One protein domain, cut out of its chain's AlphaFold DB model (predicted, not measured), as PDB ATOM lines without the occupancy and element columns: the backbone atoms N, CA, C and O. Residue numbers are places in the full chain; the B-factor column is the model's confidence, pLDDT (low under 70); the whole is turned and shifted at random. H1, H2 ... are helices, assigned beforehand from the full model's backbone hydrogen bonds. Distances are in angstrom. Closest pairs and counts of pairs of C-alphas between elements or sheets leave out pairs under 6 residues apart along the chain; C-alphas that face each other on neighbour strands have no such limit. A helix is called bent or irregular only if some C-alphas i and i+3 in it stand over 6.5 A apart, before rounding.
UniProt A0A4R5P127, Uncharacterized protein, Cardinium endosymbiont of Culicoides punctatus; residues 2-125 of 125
ATOM      1  N   VAL A   2     -40.496-132.442  78.857       49.12
ATOM      2  CA  VAL A   2     -41.547-133.292  78.240       49.12
ATOM      3  C   VAL A   2     -42.418-132.541  77.214       49.12
ATOM      4  O   VAL A   2     -42.498-132.968  76.070       49.12
ATOM      5  N   ALA A   3     -42.996-131.385  77.564       73.06
ATOM      6  CA  ALA A   3     -43.809-130.596  76.625       73.06
ATOM      7  C   ALA A   3     -42.999-130.062  75.426       73.06
ATOM      8  O   ALA A   3     -43.455-130.106  74.289       73.06
ATOM      9  N   THR A   4     -41.765-129.614  75.674       69.00
ATOM     10  CA  THR A   4     -40.842-129.136  74.633       69.00
ATOM     11  C   THR A   4     -40.493-130.241  73.638       69.00
ATOM     12  O   THR A   4     -40.457-129.984  72.442       69.00
ATOM     13  N   ALA A   5     -40.280-131.470  74.119       64.44
ATOM     14  CA  ALA A   5     -40.007-132.623  73.268       64.44
ATOM     15  C   ALA A   5     -41.207-132.965  72.370       64.44
ATOM     16  O   ALA A   5     -41.022-133.209  71.182       64.44
ATOM     17  N   ILE A   6     -42.431-132.918  72.911       63.00
ATOM     18  CA  ILE A   6     -43.667-133.155  72.145       63.00
ATOM     19  C   ILE A   6     -43.838-132.097  71.045       63.00
ATOM     20  O   ILE A   6     -44.081-132.444  69.891       63.00
ATOM     21  N   ILE A   7     -43.647-130.816  71.373       79.12
ATOM     22  CA  ILE A   7     -43.726-129.717  70.397       79.12
ATOM     23  C   ILE A   7     -42.659-129.864  69.308       79.12
ATOM     24  O   ILE A   7     -42.983-129.760  68.129       79.12
ATOM     25  N   GLN A   8     -41.417-130.205  69.676       67.19
ATOM     26  CA  GLN A   8     -40.337-130.433  68.710       67.19
ATOM     27  C   GLN A   8     -40.654-131.540  67.696       67.19
ATOM     28  O   GLN A   8     -40.136-131.504  66.583       67.19
ATOM     29  N   ILE A   9     -41.449-132.535  68.091       64.62
ATOM     30  CA  ILE A   9     -41.848-133.651  67.229       64.62
ATOM     31  C   ILE A   9     -42.961-133.218  66.267       64.62
ATOM     32  O   ILE A   9     -42.877-133.515  65.077       64.62
ATOM     33  N   ILE A  10     -43.964-132.481  66.752       67.94
ATOM     34  CA  ILE A  10     -45.090-132.013  65.925       67.94
ATOM     35  C   ILE A  10     -44.621-130.968  64.905       67.94
ATOM     36  O   ILE A  10     -44.887-131.108  63.717       67.94
ATOM     37  N   GLU A  11     -43.855-129.970  65.342       66.00
ATOM     38  CA  GLU A  11     -43.400-128.841  64.513       66.00
ATOM     39  C   GLU A  11     -42.406-129.260  63.411       66.00
ATOM     40  O   GLU A  11     -42.180-128.536  62.443       66.00
ATOM     41  N   ARG A  12     -41.792-130.445  63.532       67.88
ATOM     42  CA  ARG A  12     -40.781-130.930  62.577       67.88
ATOM     43  C   ARG A  12     -41.281-131.991  61.607       67.88
ATOM     44  O   ARG A  12     -40.563-132.276  60.647       67.88
ATOM     45  N   ASN A  13     -42.498-132.510  61.778       66.69
ATOM     46  CA  ASN A  13     -43.114-133.404  60.790       66.69
ATOM     47  C   ASN A  13     -43.266-132.710  59.423       66.69
ATOM     48  O   ASN A  13     -42.979-133.321  58.391       66.69
ATOM     49  N   ASP A  14     -43.601-131.417  59.421       65.12
ATOM     50  CA  ASP A  14     -43.777-130.624  58.198       65.12
ATOM     51  C   ASP A  14     -42.464-130.446  57.425       65.12
ATOM     52  O   ASP A  14     -42.412-130.637  56.208       65.12
ATOM     53  N   MET A  15     -41.357-130.168  58.125       69.44
ATOM     54  CA  MET A  15     -40.033-130.086  57.496       69.44
ATOM     55  C   MET A  15     -39.597-131.428  56.906       69.44
ATOM     56  O   MET A  15     -39.049-131.466  55.806       69.44
ATOM     57  N   VAL A  16     -39.843-132.538  57.606       74.00
ATOM     58  CA  VAL A  16     -39.513-133.882  57.106       74.00
ATOM     59  C   VAL A  16     -40.311-134.215  55.843       74.00
ATOM     60  O   VAL A  16     -39.756-134.805  54.911       74.00
ATOM     61  N   ALA A  17     -41.585-133.820  55.783       69.94
ATOM     62  CA  ALA A  17     -42.432-133.994  54.606       69.94
ATOM     63  C   ALA A  17     -41.938-133.162  53.407       69.94
ATOM     64  O   ALA A  17     -41.808-133.703  52.307       69.94
ATOM     65  N   LEU A  18     -41.580-131.892  53.632       76.81
ATOM     66  CA  LEU A  18     -41.014-131.007  52.606       76.81
ATOM     67  C   LEU A  18     -39.654-131.496  52.090       76.81
ATOM     68  O   LEU A  18     -39.415-131.524  50.887       76.81
ATOM     69  N   PHE A  19     -38.755-131.932  52.974       76.50
ATOM     70  CA  PHE A  19     -37.458-132.458  52.542       76.50
ATOM     71  C   PHE A  19     -37.605-133.756  51.741       76.50
ATOM     72  O   PHE A  19     -36.898-133.935  50.750       76.50
ATOM     73  N   LYS A  20     -38.548-134.636  52.105       74.62
ATOM     74  CA  LYS A  20     -38.833-135.838  51.308       74.62
ATOM     75  C   LYS A  20     -39.419-135.514  49.934       74.62
ATOM     76  O   LYS A  20     -39.025-136.165  48.971       74.62
ATOM     77  N   SER A  21     -40.317-134.531  49.817       77.56
ATOM     78  CA  SER A  21     -40.884-134.147  48.513       77.56
ATOM     79  C   SER A  21     -39.854-133.488  47.589       77.56
ATOM     80  O   SER A  21     -39.939-133.635  46.373       77.56
ATOM     81  N   LEU A  22     -38.836-132.840  48.163       81.88
ATOM     82  CA  LEU A  22     -37.680-132.284  47.450       81.88
ATOM     83  C   LEU A  22     -36.619-133.336  47.064       81.88
ATOM     84  O   LEU A  22     -35.604-132.982  46.467       81.88
ATOM     85  N   GLY A  23     -36.823-134.617  47.394       82.06
ATOM     86  CA  GLY A  23     -35.901-135.705  47.052       82.06
ATOM     87  C   GLY A  23     -34.736-135.898  48.029       82.06
ATOM     88  O   GLY A  23     -33.766-136.578  47.695       82.06
ATOM     89  N   ALA A  24     -34.801-135.326  49.237       79.81
ATOM     90  CA  ALA A  24     -33.758-135.525  50.239       79.81
ATOM     91  C   ALA A  24     -33.728-136.977  50.741       79.81
ATOM     92  O   ALA A  24     -34.759-137.597  51.023       79.81
ATOM     93  N   HIS A  25     -32.520-137.511  50.911       80.69
ATOM     94  CA  HIS A  25     -32.335-138.872  51.391       80.69
ATOM     95  C   HIS A  25     -32.681-138.975  52.886       80.69
ATOM     96  O   HIS A  25     -32.265-138.137  53.689       80.69
ATOM     97  N   THR A  26     -33.376-140.045  53.294       75.12
ATOM     98  CA  THR A  26     -33.809-140.280  54.690       75.12
ATOM     99  C   THR A  26     -32.654-140.168  55.698       75.12
ATOM    100  O   THR A  26     -32.835-139.675  56.808       75.12
ATOM    101  N   TRP A  27     -31.436-140.545  55.296       76.25
ATOM    102  CA  TRP A  27     -30.231-140.377  56.119       76.25
ATOM    103  C   TRP A  27     -29.918-138.912  56.452       76.25
ATOM    104  O   TRP A  27     -29.629-138.595  57.603       76.25
ATOM    105  N   GLN A  28     -30.001-138.011  55.468       77.31
ATOM    106  CA  GLN A  28     -29.693-136.590  55.666       77.31
ATOM    107  C   GLN A  28     -30.689-135.952  56.635       77.31
ATOM    108  O   GLN A  28     -30.301-135.201  57.527       77.31
ATOM    109  N   ILE A  29     -31.964-136.324  56.512       80.31
ATOM    110  CA  ILE A  29     -33.032-135.867  57.403       80.31
ATOM    111  C   ILE A  29     -32.761-136.322  58.848       80.31
ATOM    112  O   ILE A  29     -32.830-135.511  59.773       80.31
ATOM    113  N   ASN A  30     -32.377-137.586  59.047       77.25
ATOM    114  CA  ASN A  30     -32.070-138.124  60.377       77.25
ATOM    115  C   ASN A  30     -30.873-137.420  61.037       77.25
ATOM    116  O   ASN A  30     -30.913-137.149  62.236       77.25
ATOM    117  N   VAL A  31     -29.837-137.072  60.265       82.38
ATOM    118  CA  VAL A  31     -28.680-136.312  60.771       82.38
ATOM    119  C   VAL A  31     -29.089-134.904  61.215       82.38
ATOM    120  O   VAL A  31     -28.702-134.473  62.300       82.38
ATOM    121  N   ILE A  32     -29.915-134.202  60.432       84.19
ATOM    122  CA  ILE A  32     -30.388-132.849  60.778       84.19
ATOM    123  C   ILE A  32     -31.224-132.874  62.065       84.19
ATOM    124  O   ILE A  32     -31.031-132.037  62.952       84.19
ATOM    125  N   ILE A  33     -32.120-133.857  62.200       77.94
ATOM    126  CA  ILE A  33     -32.947-134.036  63.402       77.94
ATOM    127  C   ILE A  33     -32.078-134.336  64.628       77.94
ATOM    128  O   ILE A  33     -32.290-133.738  65.690       77.94
ATOM    129  N   LEU A  34     -31.087-135.222  64.488       81.56
ATOM    130  CA  LEU A  34     -30.154-135.557  65.563       81.56
ATOM    131  C   LEU A  34     -29.357-134.319  66.005       81.56
ATOM    132  O   LEU A  34     -29.335-134.008  67.195       81.56
ATOM    133  N   CYS A  35     -28.767-133.576  65.063       85.00
ATOM    134  CA  CYS A  35     -27.987-132.371  65.356       85.00
ATOM    135  C   CYS A  35     -28.813-131.300  66.073       85.00
ATOM    136  O   CYS A  35     -28.359-130.749  67.075       85.00
ATOM    137  N   ASN A  36     -30.034-131.024  65.611       83.06
ATOM    138  CA  ASN A  36     -30.885-130.029  66.260       83.06
ATOM    139  C   ASN A  36     -31.315-130.467  67.671       83.06
ATOM    140  O   ASN A  36     -31.373-129.653  68.589       83.06
ATOM    141  N   SER A  37     -31.606-131.754  67.861       80.75
ATOM    142  CA  SER A  37     -32.005-132.283  69.172       80.75
ATOM    143  C   SER A  37     -30.840-132.266  70.166       80.75
ATOM    144  O   SER A  37     -31.024-131.889  71.324       80.75
ATOM    145  N   LEU A  38     -29.629-132.585  69.699       85.38
ATOM    146  CA  LEU A  38     -28.392-132.433  70.468       85.38
ATOM    147  C   LEU A  38     -28.121-130.970  70.835       85.38
ATOM    148  O   LEU A  38     -27.709-130.697  71.958       85.38
ATOM    149  N   TYR A  39     -28.395-130.029  69.928       87.06
ATOM    150  CA  TYR A  39     -28.242-128.598  70.195       87.06
ATOM    151  C   TYR A  39     -29.160-128.123  71.330       87.06
ATOM    152  O   TYR A  39     -28.694-127.484  72.276       87.06
ATOM    153  N   THR A  40     -30.446-128.489  71.293       84.94
ATOM    154  CA  THR A  40     -31.390-128.175  72.379       84.94
ATOM    155  C   THR A  40     -30.962-128.818  73.702       84.94
ATOM    156  O   THR A  40     -31.007-128.164  74.746       84.94
ATOM    157  N   LEU A  41     -30.518-130.081  73.670       85.69
ATOM    158  CA  LEU A  41     -30.019-130.792  74.851       85.69
ATOM    159  C   LEU A  41     -28.809-130.081  75.468       85.69
ATOM    160  O   LEU A  41     -28.771-129.869  76.680       85.69
ATOM    161  N   TYR A  42     -27.848-129.692  74.632       88.00
ATOM    162  CA  TYR A  42     -26.628-129.019  75.058       88.00
ATOM    163  C   TYR A  42     -26.936-127.713  75.794       88.00
ATOM    164  O   TYR A  42     -26.503-127.531  76.932       88.00
ATOM    165  N   TRP A  43     -27.756-126.840  75.201       88.00
ATOM    166  CA  TRP A  43     -28.146-125.584  75.844       88.00
ATOM    167  C   TRP A  43     -28.960-125.798  77.119       88.00
ATOM    168  O   TRP A  43     -28.711-125.124  78.118       88.00
ATOM    169  N   GLY A  44     -29.887-126.759  77.119       87.00
ATOM    170  CA  GLY A  44     -30.670-127.094  78.308       87.00
ATOM    171  C   GLY A  44     -29.795-127.545  79.478       87.00
ATOM    172  O   GLY A  44     -29.983-127.085  80.604       87.00
ATOM    173  N   MET A  45     -28.797-128.393  79.218       87.12
ATOM    174  CA  MET A  45     -27.864-128.842  80.253       87.12
ATOM    175  C   MET A  45     -26.908-127.742  80.696       87.12
ATOM    176  O   MET A  45     -26.615-127.656  81.886       87.12
ATOM    177  N   LEU A  46     -26.447-126.887  79.785       89.19
ATOM    178  CA  LEU A  46     -25.541-125.791  80.118       89.19
ATOM    179  C   LEU A  46     -26.230-124.784  81.053       89.19
ATOM    180  O   LEU A  46     -25.728-124.522  82.147       89.19
ATOM    181  N   TYR A  47     -27.430-124.312  80.697       90.00
ATOM    182  CA  TYR A  47     -28.210-123.425  81.569       90.00
ATOM    183  C   TYR A  47     -28.658-124.114  82.864       90.00
ATOM    184  O   TYR A  47     -28.621-123.494  83.925       90.00
ATOM    185  N   GLY A  48     -29.027-125.397  82.808       87.44
ATOM    186  CA  GLY A  48     -29.398-126.172  83.993       87.44
ATOM    187  C   GLY A  48     -28.253-126.326  84.997       87.44
ATOM    188  O   GLY A  48     -28.466-126.133  86.191       87.44
ATOM    189  N   ASN A  49     -27.030-126.605  84.531       86.44
ATOM    190  CA  ASN A  49     -25.853-126.698  85.400       86.44
ATOM    191  C   ASN A  49     -25.488-125.333  86.003       86.44
ATOM    192  O   ASN A  49     -25.202-125.265  87.197       86.44
ATOM    193  N   ILE A  50     -25.556-124.247  85.219       88.19
ATOM    194  CA  ILE A  50     -25.308-122.886  85.724       88.19
ATOM    195  C   ILE A  50     -26.326-122.518  86.808       88.19
ATOM    196  O   ILE A  50     -25.935-122.056  87.879       88.19
ATOM    197  N   LEU A  51     -27.619-122.753  86.566       88.12
ATOM    198  CA  LEU A  51     -28.662-122.484  87.559       88.12
ATOM    199  C   LEU A  51     -28.526-123.382  88.791       88.12
ATOM    200  O   LEU A  51     -28.665-122.890  89.905       88.12
ATOM    201  N   GLY A  52     -28.207-124.667  88.623       84.06
ATOM    202  CA  GLY A  52     -27.998-125.596  89.735       84.06
ATOM    203  C   GLY A  52     -26.820-125.196  90.623       84.06
ATOM    204  O   GLY A  52     -26.967-125.121  91.842       84.06
ATOM    205  N   MET A  53     -25.672-124.860  90.026       81.19
ATOM    206  CA  MET A  53     -24.514-124.341  90.763       81.19
ATOM    207  C   MET A  53     -24.817-122.989  91.417       81.19
ATOM    208  O   MET A  53     -24.460-122.780  92.576       81.19
ATOM    209  N   GLY A  54     -25.518-122.095  90.712       84.06
ATOM    210  CA  GLY A  54     -25.937-120.798  91.243       84.06
ATOM    211  C   GLY A  54     -26.861-120.929  92.455       84.06
ATOM    212  O   GLY A  54     -26.647-120.261  93.466       84.06
ATOM    213  N   LEU A  55     -27.835-121.841  92.398       80.38
ATOM    214  CA  LEU A  55     -28.725-122.157  93.517       80.38
ATOM    215  C   LEU A  55     -27.964-122.780  94.689       80.38
ATOM    216  O   LEU A  55     -28.207-122.405  95.831       80.38
ATOM    217  N   CYS A  56     -27.016-123.677  94.421       75.50
ATOM    218  CA  CYS A  56     -26.190-124.300  95.452       75.50
ATOM    219  C   CYS A  56     -25.304-123.267  96.177       75.50
ATOM    220  O   CYS A  56     -25.200-123.274  97.406       75.50
ATOM    221  N   PHE A  57     -24.738-122.312  95.430       75.31
ATOM    222  CA  PHE A  57     -23.990-121.178  95.978       75.31
ATOM    223  C   PHE A  57     -24.880-120.257  96.829       75.31
ATOM    224  O   PHE A  57     -24.522-119.918  97.959       75.31
ATOM    225  N   PHE A  58     -26.075-119.913  96.338       74.25
ATOM    226  CA  PHE A  58     -27.051-119.127  97.100       74.25
ATOM    227  C   PHE A  58     -27.518-119.851  98.369       74.25
ATOM    228  O   PHE A  58     -27.583-119.240  99.435       74.25
ATOM    229  N   GLN A  59     -27.788-121.156  98.294       69.94
ATOM    230  CA  GLN A  59     -28.179-121.973  99.443       69.94
ATOM    231  C   GLN A  59     -27.069-122.028 100.502       69.94
ATOM    232  O   GLN A  59     -27.363-121.944 101.694       69.94
ATOM    233  N   SER A  60     -25.802-122.109 100.081       67.31
ATOM    234  CA  SER A  60     -24.645-122.080 100.983       67.31
ATOM    235  C   SER A  60     -24.513-120.745 101.725       67.31
ATOM    236  O   SER A  60     -24.201-120.744 102.916       67.31
ATOM    237  N   HIS A  61     -24.789-119.622 101.052       64.00
ATOM    238  CA  HIS A  61     -24.658-118.289 101.645       64.00
ATOM    239  C   HIS A  61     -25.846-117.911 102.543       64.00
ATOM    240  O   HIS A  61     -25.652-117.362 103.624       64.00
ATOM    241  N   TYR A  62     -27.071-118.238 102.123       63.66
ATOM    242  CA  TYR A  62     -28.292-117.831 102.823       63.66
ATOM    243  C   TYR A  62     -28.813-118.857 103.838       63.66
ATOM    244  O   TYR A  62     -29.704-118.512 104.609       63.66
ATOM    245  N   LYS A  63     -28.296-120.103 103.859       60.00
ATOM    246  CA  LYS A  63     -28.730-121.185 104.778       60.00
ATOM    247  C   LYS A  63     -30.264-121.266 104.937       60.00
ATOM    248  O   LYS A  63     -30.782-121.505 106.022       60.00
ATOM    249  N   LEU A  64     -30.998-121.073 103.835       54.12
ATOM    250  CA  LEU A  64     -32.467-120.965 103.815       54.12
ATOM    251  C   LEU A  64     -33.192-122.250 104.255       54.12
ATOM    252  O   LEU A  64     -34.362-122.194 104.613       54.12
ATOM    253  N   ILE A  65     -32.508-123.398 104.247       57.16
ATOM    254  CA  ILE A  65     -33.038-124.690 104.695       57.16
ATOM    255  C   ILE A  65     -32.209-125.122 105.907       57.16
ATOM    256  O   ILE A  65     -31.178-125.777 105.764       57.16
ATOM    257  N   THR A  66     -32.627-124.701 107.099       47.78
ATOM    258  CA  THR A  66     -32.086-125.224 108.360       47.78
ATOM    259  C   THR A  66     -32.974-126.401 108.755       47.78
ATOM    260  O   THR A  66     -34.152-126.208 109.037       47.78
ATOM    261  N   LEU A  67     -32.449-127.626 108.688       50.88
ATOM    262  CA  LEU A  67     -33.175-128.817 109.132       50.88
ATOM    263  C   LEU A  67     -33.172-128.838 110.667       50.88
ATOM    264  O   LEU A  67     -32.108-128.898 111.287       50.88
ATOM    265  N   GLU A  68     -34.357-128.772 111.278       42.69
ATOM    266  CA  GLU A  68     -34.537-129.045 112.706       42.69
ATOM    267  C   GLU A  68     -33.915-130.408 113.037       42.69
ATOM    268  O   GLU A  68     -34.188-131.425 112.398       42.69
ATOM    269  N   THR A  69     -33.019-130.402 114.023       45.62
ATOM    270  CA  THR A  69     -32.066-131.483 114.337       45.62
ATOM    271  C   THR A  69     -32.737-132.764 114.865       45.62
ATOM    272  O   THR A  69     -32.059-133.761 115.089       45.62
ATOM    273  N   GLU A  70     -34.059-132.779 115.047       49.28
ATOM    274  CA  GLU A  70     -34.758-133.837 115.788       49.28
ATOM    275  C   GLU A  70     -35.144-135.073 114.950       49.28
ATOM    276  O   GLU A  70     -35.312-136.153 115.508       49.28
ATOM    277  N   LEU A  71     -35.236-134.966 113.616       50.22
ATOM    278  CA  LEU A  71     -35.673-136.080 112.746       50.22
ATOM    279  C   LEU A  71     -34.669-136.496 111.663       50.22
ATOM    280  O   LEU A  71     -34.837-137.549 111.048       50.22
ATOM    281  N   TYR A  72     -33.607-135.722 111.434       45.88
ATOM    282  CA  TYR A  72     -32.577-136.046 110.446       45.88
ATOM    283  C   TYR A  72     -31.201-135.725 111.024       45.88
ATOM    284  O   TYR A  72     -30.906-134.580 111.350       45.88
ATOM    285  N   TYR A  73     -30.339-136.736 111.125       45.34
ATOM    286  CA  TYR A  73     -28.963-136.652 111.628       45.34
ATOM    287  C   TYR A  73     -28.015-135.825 110.717       45.34
ATOM    288  O   TYR A  73     -26.893-136.249 110.467       45.34
ATOM    289  N   MET A  74     -28.433-134.668 110.184       44.66
ATOM    290  CA  MET A  74     -27.587-133.725 109.435       44.66
ATOM    291  C   MET A  74     -28.111-132.284 109.583       44.66
ATOM    292  O   MET A  74     -29.165-131.944 109.054       44.66
ATOM    293  N   GLN A  75     -27.351-131.417 110.268       45.41
ATOM    294  CA  GLN A  75     -27.712-130.007 110.525       45.41
ATOM    295  C   GLN A  75     -27.516-129.061 109.323       45.41
ATOM    296  O   GLN A  75     -27.985-127.927 109.348       45.41
ATOM    297  N   HIS A  76     -26.838-129.514 108.267       44.50
ATOM    298  CA  HIS A  76     -26.762-128.865 106.953       44.50
ATOM    299  C   HIS A  76     -26.553-129.949 105.905       44.50
ATOM    300  O   HIS A  76     -25.854-130.916 106.192       44.50
ATOM    301  N   VAL A  77     -27.097-129.791 104.694       49.25
ATOM    302  CA  VAL A  77     -26.658-130.601 103.546       49.25
ATOM    303  C   VAL A  77     -25.217-130.174 103.259       49.25
ATOM    304  O   VAL A  77     -25.019-129.037 102.821       49.25
ATOM    305  N   PRO A  78     -24.195-131.002 103.544       44.97
ATOM    306  CA  PRO A  78     -22.837-130.633 103.207       44.97
ATOM    307  C   PRO A  78     -22.761-130.625 101.683       44.97
ATOM    308  O   PRO A  78     -22.782-131.672 101.040       44.97
ATOM    309  N   ILE A  79     -22.725-129.430 101.098       53.12
ATOM    310  CA  ILE A  79     -22.443-129.258  99.678       53.12
ATOM    311  C   ILE A  79     -20.962-129.587  99.521       53.12
ATOM    312  O   ILE A  79     -20.079-128.737  99.645       53.12
ATOM    313  N   SER A  80     -20.677-130.868  99.330       55.53
ATOM    314  CA  SER A  80     -19.368-131.337  98.927       55.53
ATOM    315  C   SER A  80     -19.146-130.867  97.492       55.53
ATOM    316  O   SER A  80     -19.640-131.464  96.537       55.53
ATOM    317  N   TRP A  81     -18.380-129.781  97.343       55.88
ATOM    318  CA  TRP A  81     -17.846-129.264  96.073       55.88
ATOM    319  C   TRP A  81     -16.805-130.217  95.460       55.88
ATOM    320  O   TRP A  81     -15.759-129.811  94.959       55.88
ATOM    321  N   VAL A  82     -17.055-131.519  95.536       63.88
ATOM    322  CA  VAL A  82     -16.239-132.511  94.862       63.88
ATOM    323  C   VAL A  82     -16.667-132.478  93.403       63.88
ATOM    324  O   VAL A  82     -17.808-132.763  93.056       63.88
ATOM    325  N   TRP A  83     -15.743-132.119  92.517       64.69
ATOM    326  CA  TRP A  83     -16.027-132.013  91.083       64.69
ATOM    327  C   TRP A  83     -16.622-133.312  90.507       64.69
ATOM    328  O   TRP A  83     -17.428-133.288  89.580       64.69
ATOM    329  N   GLN A  84     -16.274-134.454  91.111       70.19
ATOM    330  CA  GLN A  84     -16.754-135.784  90.737       70.19
ATOM    331  C   GLN A  84     -18.271-135.954  90.938       70.19
ATOM    332  O   GLN A  84     -18.913-136.563  90.084       70.19
ATOM    333  N   THR A  85     -18.867-135.395  91.999       69.25
ATOM    334  CA  THR A  85     -20.314-135.518  92.266       69.25
ATOM    335  C   THR A  85     -21.172-134.656  91.350       69.25
ATOM    336  O   THR A  85     -22.342-134.969  91.174       69.25
ATOM    337  N   ILE A  86     -20.619-133.611  90.729       73.56
ATOM    338  CA  ILE A  86     -21.351-132.786  89.753       73.56
ATOM    339  C   ILE A  86     -21.122-133.306  88.332       73.56
ATOM    340  O   ILE A  86     -22.055-133.415  87.537       73.56
ATOM    341  N   PHE A  87     -19.881-133.667  88.006       80.69
ATOM    342  CA  PHE A  87     -19.515-134.061  86.651       80.69
ATOM    343  C   PHE A  87     -20.067-135.439  86.267       80.69
ATOM    344  O   PHE A  87     -20.592-135.600  85.165       80.69
ATOM    345  N   PHE A  88     -19.987-136.427  87.165       83.94
ATOM    346  CA  PHE A  88     -20.387-137.801  86.847       83.94
ATOM    347  C   PHE A  88     -21.897-137.938  86.569       83.94
ATOM    348  O   PHE A  88     -22.251-138.524  85.541       83.94
ATOM    349  N   PRO A  89     -22.808-137.357  87.379       84.44
ATOM    350  CA  PRO A  89     -24.240-137.412  87.088       84.44
ATOM    351  C   PRO A  89     -24.619-136.612  85.843       84.44
ATOM    352  O   PRO A  89     -25.432-137.087  85.052       84.44
ATOM    353  N   SER A  90     -24.003-135.445  85.621       85.56
ATOM    354  CA  SER A  90     -24.234-134.644  84.411       85.56
ATOM    355  C   SER A  90     -23.797-135.387  83.146       85.56
ATOM    356  O   SER A  90     -24.541-135.410  82.167       85.56
ATOM    357  N   LEU A  91     -22.646-136.062  83.162       88.25
ATOM    358  CA  LEU A  91     -22.198-136.875  82.029       88.25
ATOM    359  C   LEU A  91     -23.128-138.075  81.792       88.25
ATOM    360  O   LEU A  91     -23.530-138.331  80.658       88.25
ATOM    361  N   CYS A  92     -23.515-138.778  82.859       89.75
ATOM    362  CA  CYS A  92     -24.425-139.920  82.778       89.75
ATOM    363  C   CYS A  92     -25.799-139.513  82.214       89.75
ATOM    364  O   CYS A  92     -26.317-140.168  81.308       89.75
ATOM    365  N   ALA A  93     -26.353-138.386  82.676       87.94
ATOM    366  CA  ALA A  93     -27.617-137.847  82.182       87.94
ATOM    367  C   ALA A  93     -27.541-137.459  80.696       87.94
ATOM    368  O   ALA A  93     -28.438-137.810  79.929       87.94
ATOM    369  N   PHE A  94     -26.461-136.796  80.267       88.44
ATOM    370  CA  PHE A  94     -26.256-136.457  78.855       88.44
ATOM    371  C   PHE A  94     -26.208-137.717  77.980       88.44
ATOM    372  O   PHE A  94     -26.919-137.803  76.977       88.44
ATOM    373  N   CYS A  95     -25.427-138.723  78.389       89.12
ATOM    374  CA  CYS A  95     -25.318-139.998  77.679       89.12
ATOM    375  C   CYS A  95     -26.668-140.724  77.587       89.12
ATOM    376  O   CYS A  95     -27.041-141.183  76.506       89.12
ATOM    377  N   ALA A  96     -27.427-140.789  78.686       89.56
ATOM    378  CA  ALA A  96     -28.736-141.435  78.715       89.56
ATOM    379  C   ALA A  96     -29.741-140.753  77.769       89.56
ATOM    380  O   ALA A  96     -30.444-141.432  77.018       89.56
ATOM    381  N   ILE A  97     -29.780-139.416  77.749       86.06
ATOM    382  CA  ILE A  97     -30.696-138.668  76.876       86.06
ATOM    383  C   ILE A  97     -30.264-138.775  75.409       86.06
ATOM    384  O   ILE A  97     -31.112-138.963  74.539       86.06
ATOM    385  N   SER A  98     -28.960-138.722  75.124       85.75
ATOM    386  CA  SER A  98     -28.439-138.925  73.767       85.75
ATOM    387  C   SER A  98     -28.795-140.313  73.220       85.75
ATOM    388  O   SER A  98     -29.210-140.430  72.066       85.75
ATOM    389  N   LEU A  99     -28.688-141.361  74.044       88.38
ATOM    390  CA  LEU A  99     -29.130-142.715  73.688       88.38
ATOM    391  C   LEU A  99     -30.645-142.779  73.468       88.38
ATOM    392  O   LEU A  99     -31.093-143.397  72.503       88.38
ATOM    393  N   GLY A 100     -31.434-142.106  74.311       86.00
ATOM    394  CA  GLY A 100     -32.885-142.007  74.147       86.00
ATOM    395  C   GLY A 100     -33.294-141.336  72.832       86.00
ATOM    396  O   GLY A 100     -34.171-141.844  72.136       86.00
ATOM    397  N   LEU A 101     -32.626-140.244  72.443       83.62
ATOM    398  CA  LEU A 101     -32.850-139.567  71.160       83.62
ATOM    399  C   LEU A 101     -32.494-140.469  69.973       83.62
ATOM    400  O   LEU A 101     -33.269-140.564  69.020       83.62
ATOM    401  N   TYR A 102     -31.366-141.176  70.046       83.56
ATOM    402  CA  TYR A 102     -30.995-142.165  69.034       83.56
ATOM    403  C   TYR A 102     -32.041-143.294  68.929       83.56
ATOM    404  O   TYR A 102     -32.468-143.665  67.833       83.56
ATOM    405  N   GLY A 103     -32.535-143.788  70.070       81.88
ATOM    406  CA  GLY A 103     -33.620-144.769  70.140       81.88
ATOM    407  C   GLY A 103     -34.927-144.262  69.524       81.88
ATOM    408  O   GLY A 103     -35.536-144.957  68.717       81.88
ATOM    409  N   ALA A 104     -35.329-143.026  69.820       78.00
ATOM    410  CA  ALA A 104     -36.536-142.423  69.258       78.00
ATOM    411  C   ALA A 104     -36.467-142.298  67.724       78.00
ATOM    412  O   ALA A 104     -37.434-142.626  67.036       78.00
ATOM    413  N   ILE A 105     -35.312-141.903  67.174       72.88
ATOM    414  CA  ILE A 105     -35.098-141.803  65.718       72.88
ATOM    415  C   ILE A 105     -35.174-143.186  65.053       72.88
ATOM    416  O   ILE A 105     -35.778-143.337  63.987       72.88
ATOM    417  N   THR A 106     -34.588-144.214  65.671       73.50
ATOM    418  CA  THR A 106     -34.639-145.583  65.125       73.50
ATOM    419  C   THR A 106     -36.048-146.183  65.181       73.50
ATOM    420  O   THR A 106     -36.460-146.828  64.215       73.50
ATOM    421  N   LEU A 107     -36.822-145.911  66.238       67.88
ATOM    422  CA  LEU A 107     -38.240-146.284  66.347       67.88
ATOM    423  C   LEU A 107     -39.095-145.617  65.263       67.88
ATOM    424  O   LEU A 107     -39.913-146.278  64.627       67.88
ATOM    425  N   PHE A 108     -38.853-144.332  64.999       65.88
ATOM    426  CA  PHE A 108     -39.575-143.590  63.969       65.88
ATOM    427  C   PHE A 108     -39.300-144.129  62.557       65.88
ATOM    428  O   PHE A 108     -40.223-144.282  61.757       65.88
ATOM    429  N   ASN A 109     -38.046-144.494  62.256       59.97
ATOM    430  CA  ASN A 109     -37.718-145.165  60.994       59.97
ATOM    431  C   ASN A 109     -38.366-146.553  60.888       59.97
ATOM    432  O   ASN A 109     -38.811-146.920  59.805       59.97
ATOM    433  N   LYS A 110     -38.455-147.313  61.989       58.38
ATOM    434  CA  LYS A 110     -39.090-148.641  62.000       58.38
ATOM    435  C   LYS A 110     -40.582-148.579  61.682       58.38
ATOM    436  O   LYS A 110     -41.044-149.357  60.855       58.38
ATOM    437  N   ASN A 111     -41.316-147.645  62.283       56.00
ATOM    438  CA  ASN A 111     -42.766-147.544  62.084       56.00
ATOM    439  C   ASN A 111     -43.125-147.223  60.625       56.00
ATOM    440  O   ASN A 111     -44.061-147.799  60.086       56.00
ATOM    441  N   LYS A 112     -42.315-146.396  59.951       54.09
ATOM    442  CA  LYS A 112     -42.501-146.083  58.527       54.09
ATOM    443  C   LYS A 112     -42.110-147.235  57.588       54.09
ATOM    444  O   LYS A 112     -42.545-147.250  56.447       54.09
ATOM    445  N   ILE A 113     -41.277-148.178  58.039       49.22
ATOM    446  CA  ILE A 113     -40.926-149.394  57.282       49.22
ATOM    447  C   ILE A 113     -42.039-150.443  57.411       49.22
ATOM    448  O   ILE A 113     -42.346-151.111  56.432       49.22
ATOM    449  N   ILE A 114     -42.661-150.572  58.587       54.66
ATOM    450  CA  ILE A 114     -43.747-151.539  58.825       54.66
ATOM    451  C   ILE A 114     -45.001-151.163  58.021       54.66
ATOM    452  O   ILE A 114     -45.571-152.028  57.369       54.66
ATOM    453  N   GLU A 115     -45.354-149.876  57.971       56.72
ATOM    454  CA  GLU A 115     -46.474-149.370  57.158       56.72
ATOM    455  C   GLU A 115     -46.270-149.630  55.651       56.72
ATOM    456  O   GLU A 115     -47.206-149.966  54.934       56.72
ATOM    457  N   VAL A 116     -45.027-149.544  55.163       53.12
ATOM    458  CA  VAL A 116     -44.697-149.856  53.760       53.12
ATOM    459  C   VAL A 116     -44.796-151.361  53.478       53.12
ATOM    460  O   VAL A 116     -45.247-151.739  52.403       53.12
ATOM    461  N   LEU A 117     -44.432-152.216  54.440       54.16
ATOM    462  CA  LEU A 117     -44.541-153.674  54.306       54.16
ATOM    463  C   LEU A 117     -45.996-154.175  54.376       54.16
ATOM    464  O   LEU A 117     -46.329-155.146  53.700       54.16
ATOM    465  N   GLU A 118     -46.870-153.518  55.147       57.28
ATOM    466  CA  GLU A 118     -48.310-153.826  55.165       57.28
ATOM    467  C   GLU A 118     -48.982-153.454  53.836       57.28
ATOM    468  O   GLU A 118     -49.690-154.286  53.265       57.28
ATOM    469  N   LEU A 119     -48.680-152.275  53.278       58.34
ATOM    470  CA  LEU A 119     -49.215-151.840  51.981       58.34
ATOM    471  C   LEU A 119     -48.762-152.736  50.815       58.34
ATOM    472  O   LEU A 119     -49.535-152.990  49.897       58.34
ATOM    473  N   GLU A 120     -47.535-153.257  50.845       53.31
ATOM    474  CA  GLU A 120     -47.042-154.179  49.812       53.31
ATOM    475  C   GLU A 120     -47.713-155.568  49.903       53.31
ATOM    476  O   GLU A 120     -47.940-156.214  48.879       53.31
ATOM    477  N   SER A 121     -48.116-156.000  51.106       52.62
ATOM    478  CA  SER A 121     -48.886-157.239  51.306       52.62
ATOM    479  C   SER A 121     -50.350-157.127  50.860       52.62
ATOM    480  O   SER A 121     -50.924-158.109  50.393       52.62
ATOM    481  N   GLU A 122     -50.934-155.929  50.955       54.22
ATOM    482  CA  GLU A 122     -52.328-155.650  50.594       54.22
ATOM    483  C   GLU A 122     -52.503-155.419  49.080       54.22
ATOM    484  O   GLU A 122     -53.557-155.716  48.529       54.22
ATOM    485  N   ILE A 123     -51.456-154.958  48.382       56.16
ATOM    486  CA  ILE A 123     -51.450-154.757  46.917       56.16
ATOM    487  C   ILE A 123     -51.136-156.063  46.150       56.16
ATOM    488  O   ILE A 123     -51.409-156.163  44.953       56.16
ATOM    489  N   SER A 124     -50.573-157.079  46.815       51.56
ATOM    490  CA  SER A 124     -50.233-158.380  46.210       51.56
ATOM    491  C   SER A 124     -51.385-159.408  46.221       51.56
ATOM    492  O   SER A 124     -51.168-160.557  45.815       51.56
ATOM    493  N   HIS A 125     -52.583-159.023  46.668       43.00
ATOM    494  CA  HIS A 125     -53.806-159.836  46.668       43.00
ATOM    495  C   HIS A 125     -54.899-159.201  45.806       43.00
ATOM    496  O   HIS A 125     -55.646-159.985  45.175       43.00
TER     497      HIS A 125
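This is residues 2 to 125 of the 125 residues of an uncharacterized protein of Cardinium endosymbiont of Culicoides punctatus (UniProt A0A4R5P127). The longest helix, H3, and the nearly as long H2 run opposite ways side by side as one thin helical hairpin, in contact over only part of their length. The shorter, bent helix H1 folds back beside H2, and a loop of 20 residues joins H2 to H3 at the far end; residues 110 to 125, of which 110 to 123 belong to H3, stick out past the contacts. The printed part has 124 residues with three named helices in the order H1, H2, H3 and no named strand, so the class is all helix. The whole is extended, with a radius of gyration of the C-alphas of 22.9 A, and is a rod spanning 76 by 29 by 24 A.

H3 is residues 83 to 123, 61.0 A from first to last C-alpha, ending with C-alpha 123 at (-51.450, -154.757, 46.917). It is neither bent nor irregular, but only just: C-alphas 86 and 89 are 6.1 A apart. H2 is residues 26 to 62, 53.4 A long, beginning with C-alpha 26 at (-33.809, -140.280, 54.690). H1, residues 2 to 21, was assigned as one helix by its hydrogen bonds but is bent: C-alphas 11 and 14 are 6.6 A apart. Its arms are H1a, residues 2 to 11, with C-alpha 2 at (-41.547, -133.292, 78.240), and H1b, residues 14 to 21.

H3 touches H2 with residues 94 to 105 alone, and H2 touches H3 with residues 30 to 45 alone. Their closest C-alphas, those of Asn 30 and Ile 105, are 7.2 A apart. This hairpin has a shallow tilt of 28 degrees, opposite ways. H1b and H2 form a second hairpin and only just touch, with 3 pairs of C-alphas within 8 A, on the H2 side through residues 26 to 29 alone. The closest C-alphas there, those of Val 16 and Ile 29, are 6.8 A apart, at a shallow tilt of 22 degrees, opposite ways. H1a and H2 are near each other, with 8 pairs of C-alphas within 10 A. H1a and H1b stand at 36 degrees, only just a steep tilt. Both arms are apart from H3. In H1a, H1b and H2 every O i to N i+4 pair is within hydrogen-bond range; in H3 it is 35 of 37.

The two C-alphas farthest apart, those of Thr 69 and His 125, the chain's last residue, are 76.5 A apart. The body without residues 110 to 125, which stand free, spans 67 by 23 by 23 A. The printed part has no cut. The link H1 to H2 is tight, with 4 residues, and the link H2 to H3 is long, with 20 residues. The mean pLDDT of the printed part is 70.5; 58 residues are under 70, among them residues 59 to 83 and 107 to 125.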